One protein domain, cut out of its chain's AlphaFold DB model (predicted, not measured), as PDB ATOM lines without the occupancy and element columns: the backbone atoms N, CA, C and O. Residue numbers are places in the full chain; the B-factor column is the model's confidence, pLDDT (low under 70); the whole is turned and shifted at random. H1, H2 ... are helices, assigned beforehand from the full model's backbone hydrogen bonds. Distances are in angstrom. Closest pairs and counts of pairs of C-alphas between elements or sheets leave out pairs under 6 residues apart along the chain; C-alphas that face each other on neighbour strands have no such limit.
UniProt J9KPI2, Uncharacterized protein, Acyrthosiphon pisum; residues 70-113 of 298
ATOM      1  N   ASN A  70      42.320  97.000 291.911       76.88
ATOM      2  CA  ASN A  70      41.804  97.238 293.261       76.88
ATOM      3  C   ASN A  70      40.283  97.470 293.274       76.88
ATOM      4  O   ASN A  70      39.605  96.907 294.132       76.88
ATOM      5  N   GLU A  71      39.734  98.240 292.328       77.94
ATOM      6  CA  GLU A  71      38.275  98.426 292.229       77.94
ATOM      7  C   GLU A  71      37.555  97.128 291.831       77.94
ATOM      8  O   GLU A  71      36.544  96.774 292.438       77.94
ATOM      9  N   MET A  72      38.112  96.349 290.896       79.31
ATOM     10  CA  MET A  72      37.571  95.029 290.551       79.31
ATOM     11  C   MET A  72      37.612  94.067 291.751       79.31
ATOM     12  O   MET A  72      36.610  93.420 292.049       79.31
ATOM     13  N   ALA A  73      38.717  94.031 292.502       77.69
ATOM     14  CA  ALA A  73      38.834  93.229 293.721       77.69
ATOM     15  C   ALA A  73      37.849  93.676 294.821       77.69
ATOM     16  O   ALA A  73      37.332  92.835 295.556       77.69
ATOM     17  N   ARG A  74      37.550  94.979 294.939       78.88
ATOM     18  CA  ARG A  74      36.499  95.497 295.836       78.88
ATOM     19  C   ARG A  74      35.113  95.013 295.414       78.88
ATOM     20  O   ARG A  74      34.396  94.473 296.250       78.88
ATOM     21  N   ALA A  75      34.764  95.137 294.132       75.88
ATOM     22  CA  ALA A  75      33.485  94.663 293.604       75.88
ATOM     23  C   ALA A  75      33.302  93.148 293.819       75.88
ATOM     24  O   ALA A  75      32.273  92.718 294.344       75.88
ATOM     25  N   GLN A  76      34.335  92.350 293.513       80.06
ATOM     26  CA  GLN A  76      34.358  90.910 293.789       80.06
ATOM     27  C   GLN A  76      34.156  90.617 295.286       80.06
ATOM     28  O   GLN A  76      33.287  89.820 295.635       80.06
ATOM     29  N   ARG A  77      34.891  91.294 296.185       76.75
ATOM     30  CA  ARG A  77      34.752  91.118 297.645       76.75
ATOM     31  C   ARG A  77      33.331  91.383 298.139       76.75
ATOM     32  O   ARG A  77      32.854  90.615 298.969       76.75
ATOM     33  N   THR A  78      32.644  92.407 297.636       75.94
ATOM     34  CA  THR A  78      31.260  92.712 298.041       75.94
ATOM     35  C   THR A  78      30.307  91.564 297.706       75.94
ATOM     36  O   THR A  78      29.623  91.064 298.599       75.94
ATOM     37  N   VAL A  79      30.316  91.087 296.455       70.50
ATOM     38  CA  VAL A  79      29.479  89.950 296.011       70.50
ATOM     39  C   VAL A  79      29.763  88.703 296.853       70.50
ATOM     40  O   VAL A  79      28.845  88.023 297.308       70.50
ATOM     41  N   VAL A  80      31.043  88.450 297.115       68.44
ATOM     42  CA  VAL A  80      31.528  87.270 297.832       68.44
ATOM     43  C   VAL A  80      31.210  87.312 299.332       68.44
ATOM     44  O   VAL A  80      30.904  86.283 299.926       68.44
ATOM     45  N   ILE A  81      31.217  88.486 299.971       69.38
ATOM     46  CA  ILE A  81      30.780  88.636 301.371       69.38
ATOM     47  C   ILE A  81      29.269  88.395 301.493       69.38
ATOM     48  O   ILE A  81      28.826  87.770 302.461       69.38
ATOM     49  N   CYS A  82      28.475  88.850 300.519       63.56
ATOM     50  CA  CYS A  82      27.038  88.582 300.479       63.56
ATOM     51  C   CYS A  82      26.735  87.082 300.326       63.56
ATOM     52  O   CYS A  82      25.863  86.573 301.030       63.56
ATOM     53  N   THR A  83      27.479  86.351 299.489       57.38
ATOM     54  CA  THR A  83      27.300  84.896 299.339       57.38
ATOM     55  C   THR A  83      27.870  84.091 300.510       57.38
ATOM     56  O   THR A  83      27.212  83.149 300.946       57.38
ATOM     57  N   ILE A  84      29.005  84.481 301.109       64.81
ATOM     58  CA  ILE A  84      29.493  83.892 302.375       64.81
ATOM     59  C   ILE A  84      28.422  83.973 303.460       64.81
ATOM     60  O   ILE A  84      28.158  82.980 304.134       64.81
ATOM     61  N   ARG A  85      27.788  85.140 303.637       61.28
ATOM     62  CA  ARG A  85      26.741  85.326 304.654       61.28
ATOM     63  C   ARG A  85      25.522  84.428 304.431       61.28
ATOM     64  O   ARG A  85      24.850  84.106 305.403       61.28
ATOM     65  N   ALA A  86      25.258  84.015 303.191       51.75
ATOM     66  CA  ALA A  86      24.200  83.065 302.855       51.75
ATOM     67  C   ALA A  86      24.621  81.588 303.018       51.75
ATOM     68  O   ALA A  86      23.775  80.752 303.319       51.75
ATOM     69  N   TYR A  87      25.908  81.263 302.837       51.12
ATOM     70  CA  TYR A  87      26.431  79.884 302.836       51.12
ATOM     71  C   TYR A  87      27.275  79.494 304.068       51.12
ATOM     72  O   TYR A  87      27.704  78.346 304.169       51.12
ATOM     73  N   CYS A  88      27.535  80.417 304.999       55.94
ATOM     74  CA  CYS A  88      28.361  80.221 306.201       55.94
ATOM     75  C   CYS A  88      29.786  79.679 305.935       55.94
ATOM     76  O   CYS A  88      30.363  78.987 306.775       55.94
ATOM     77  N   THR A  89      30.384  79.991 304.780       51.25
ATOM     78  CA  THR A  89      31.731  79.527 304.401       51.25
ATOM     79  C   THR A  89      32.839  80.468 304.889       51.25
ATOM     80  O   THR A  89      32.710  81.687 304.869       51.25
ATOM     81  N   VAL A  90      33.974  79.913 305.327       58.03
ATOM     82  CA  VAL A  90      34.997  80.668 306.089       58.03
ATOM     83  C   VAL A  90      35.980  81.479 305.218       58.03
ATOM     84  O   VAL A  90      36.881  82.123 305.746       58.03
ATOM     85  N   SER A  91      35.874  81.446 303.883       69.12
ATOM     86  CA  SER A  91      36.849  82.101 302.997       69.12
ATOM     87  C   SER A  91      36.221  82.695 301.741       69.12
ATOM     88  O   SER A  91      35.636  81.983 300.925       69.12
ATOM     89  N   ALA A  92      36.437  84.001 301.565       67.31
ATOM     90  CA  ALA A  92      36.004  84.752 300.396       67.31
ATOM     91  C   ALA A  92      36.688  84.236 299.124       67.31
ATOM     92  O   ALA A  92      36.022  83.837 298.176       67.31
ATOM     93  N   ASP A  93      38.020  84.153 299.138       67.88
ATOM     94  CA  ASP A  93      38.787  83.639 298.001       67.88
ATOM     95  C   ASP A  93      38.414  82.186 297.668       67.88
ATOM     96  O   ASP A  93      38.322  81.825 296.496       67.88
ATOM     97  N   GLY A  94      38.150  81.361 298.691       66.81
ATOM     98  CA  GLY A  94      37.698  79.980 298.510       66.81
ATOM     99  C   GLY A  94      36.354  79.883 297.782       66.81
ATOM    100  O   GLY A  94      36.216  79.063 296.877       66.81
ATOM    101  N   TYR A  95      35.389  80.745 298.122       71.50
ATOM    102  CA  TYR A  95      34.108  80.804 297.413       71.50
ATOM    103  C   TYR A  95      34.250  81.359 295.991       71.50
ATOM    104  O   TYR A  95      33.658  80.804 295.071       71.50
ATOM    105  N   SER A  96      35.062  82.403 295.780       74.25
ATOM    106  CA  SER A  96      35.323  82.950 294.439       74.25
ATOM    107  C   SER A  96      35.826  81.866 293.484       74.25
ATOM    108  O   SER A  96      35.266  81.691 292.405       74.25
ATOM    109  N   LEU A  97      36.816  81.073 293.915       70.69
ATOM    110  CA  LEU A  97      37.366  79.975 293.116       70.69
ATOM    111  C   LEU A  97      36.346  78.850 292.867       70.69
ATOM    112  O   LEU A  97      36.287  78.332 291.756       70.69
ATOM    113  N   LEU A  98      35.505  78.511 293.854       70.44
ATOM    114  CA  LEU A  98      34.385  77.570 293.680       70.44
ATOM    115  C   LEU A  98      33.334  78.068 292.672       70.44
ATOM    116  O   LEU A  98      32.703  77.262 291.994       70.44
ATOM    117  N   ALA A  99      33.153  79.385 292.560       76.31
ATOM    118  CA  ALA A  99      32.289  80.029 291.575       76.31
ATOM    119  C   ALA A  99      32.986  80.273 290.215       76.31
ATOM    120  O   ALA A  99      32.476  81.039 289.398       76.31
ATOM    121  N   SER A 100      34.160  79.669 289.980       72.75
ATOM    122  CA  SER A 100      35.026  79.894 288.807       72.75
ATOM    123  C   SER A 100      35.435  81.360 288.585       72.75
ATOM    124  O   SER A 100      35.853  81.741 287.492       72.75
ATOM    125  N   MET A 101      35.353  82.191 289.624       79.62
ATOM    126  CA  MET A 101      35.745  83.594 289.606       79.62
ATOM    127  C   MET A 101      37.143  83.750 290.210       79.62
ATOM    128  O   MET A 101      37.332  83.717 291.427       79.62
ATOM    129  N   VAL A 102      38.140  83.962 289.355       80.00
ATOM    130  CA  VAL A 102      39.515  84.218 289.797       80.00
ATOM    131  C   VAL A 102      39.600  85.613 290.447       80.00
ATOM    132  O   VAL A 102      39.195  86.598 289.817       80.00
ATOM    133  N   PRO A 103      40.104  85.749 291.692       81.19
ATOM    134  CA  PRO A 103      40.280  87.059 292.317       81.19
ATOM    135  C   PRO A 103      41.271  87.930 291.534       81.19
ATOM    136  O   PRO A 103      42.378  87.496 291.223       81.19
ATOM    137  N   ALA A 104      40.898  89.181 291.261       82.25
ATOM    138  CA  ALA A 104      41.664  90.115 290.429       82.25
ATOM    139  C   ALA A 104      43.094  90.405 290.931       82.25
ATOM    140  O   ALA A 104      43.952  90.837 290.161       82.25
ATOM    141  N   ASP A 105      43.340  90.201 292.227       84.62
ATOM    142  CA  ASP A 105      44.622  90.429 292.892       84.62
ATOM    143  C   ASP A 105      45.400  89.137 293.206       84.62
ATOM    144  O   ASP A 105      46.447  89.209 293.855       84.62
ATOM    145  N   ILE A 106      44.939  87.966 292.732       84.50
ATOM    146  CA  ILE A 106      45.506  86.662 293.119       84.50
ATOM    147  C   ILE A 106      46.998  86.540 292.787       84.50
ATOM    148  O   ILE A 106      47.763  86.126 293.652       84.50
ATOM    149  N   GLN A 107      47.424  86.978 291.596       90.06
ATOM    150  CA  GLN A 107      48.826  86.918 291.172       90.06
ATOM    151  C   GLN A 107      49.703  87.831 292.040       90.06
ATOM    152  O   GLN A 107      50.653  87.379 292.664       90.06
ATOM    153  N   THR A 108      49.310  89.099 292.210       89.38
ATOM    154  CA  THR A 108      50.053  90.054 293.053       89.38
ATOM    155  C   THR A 108      50.146  89.600 294.516       89.38
ATOM    156  O   THR A 108      51.130  89.898 295.194       89.38
ATOM    157  N   ARG A 109      49.140  88.878 295.025       87.88
ATOM    158  CA  ARG A 109      49.168  88.260 296.361       87.88
ATOM    159  C   ARG A 109      50.046  87.012 296.414       87.88
ATOM    160  O   ARG A 109      50.647  86.760 297.454       87.88
ATOM    161  N   TRP A 110      50.114  86.251 295.325       89.81
ATOM    162  CA  TRP A 110      50.968  85.075 295.191       89.81
ATOM    163  C   TRP A 110      52.446  85.468 295.195       89.81
ATOM    164  O   TRP A 110      53.199  84.986 296.039       89.81
ATOM    165  N   ASP A 111      52.824  86.445 294.370       91.56
ATOM    166  CA  ASP A 111      54.201  86.941 294.263       91.56
ATOM    167  C   ASP A 111      54.729  87.495 295.590       91.56
ATOM    168  O   ASP A 111      55.858  87.208 295.989       91.56
ATOM    169  N   ARG A 112      53.879  88.237 296.312       89.56
ATOM    170  CA  ARG A 112      54.196  88.858 297.610       89.56
ATOM    171  C   ARG A 112      54.088  87.911 298.808       89.56
ATOM    172  O   ARG A 112      54.391  88.329 299.922       89.56
ATOM    173  N   SER A 113      53.626  86.674 298.625       89.12
ATOM    174  CA  SER A 113      53.492  85.725 299.732       89.12
ATOM    175  C   SER A 113      54.877  85.272 300.220       89.12
ATOM    176  O   SER A 113      55.637  84.712 299.422       89.12
TER     177      SER A 113
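Overview. This is residues 70 to 113 of the 298 residues of an uncharacterized protein of Acyrthosiphon pisum (UniProt J9KPI2). One long helix, H1, is crossed by a short helix, H2, and the chain then folds back toward the end where H1 begins. There residues 107 to 113, most of the small helix H3 with the tail, stick out. The printed part has 44 residues with three named helices, in the order H1, H2, H3, and no named strand; the class is all helix. It is compact, with a radius of gyration of the C-alphas of 10.5 A, yet elongated, spanning 31 by 19 by 16 A.

Along the chain. H1, residues 70 to 87, begins at C-alpha 70 (41.804, 97.238, 293.261) and is 25.1 A long. H2 is residues 92 to 98, 10.0 A. H3, residues 106 to 111, 8.8 A, ends at C-alpha 111 (54.201, 86.941, 294.263).

Arrangement. H1 touches H2 with residues 77 to 84 alone; the closest C-alphas, of Val 80 and Ala 92, are 5.7 A apart. Their lines are about perpendicular, at 81 degrees. H3 is apart from H1 and H2. In H1, H2 and H3 every O i to N i+4 pair is within hydrogen-bond range.

Size, cuts and confidence. The C-alphas farthest apart, of Ala 86 and Asp 111, are 31.4 A apart. The printed part has no cut and no long link. Residues 80 to 94 have pLDDT under 70.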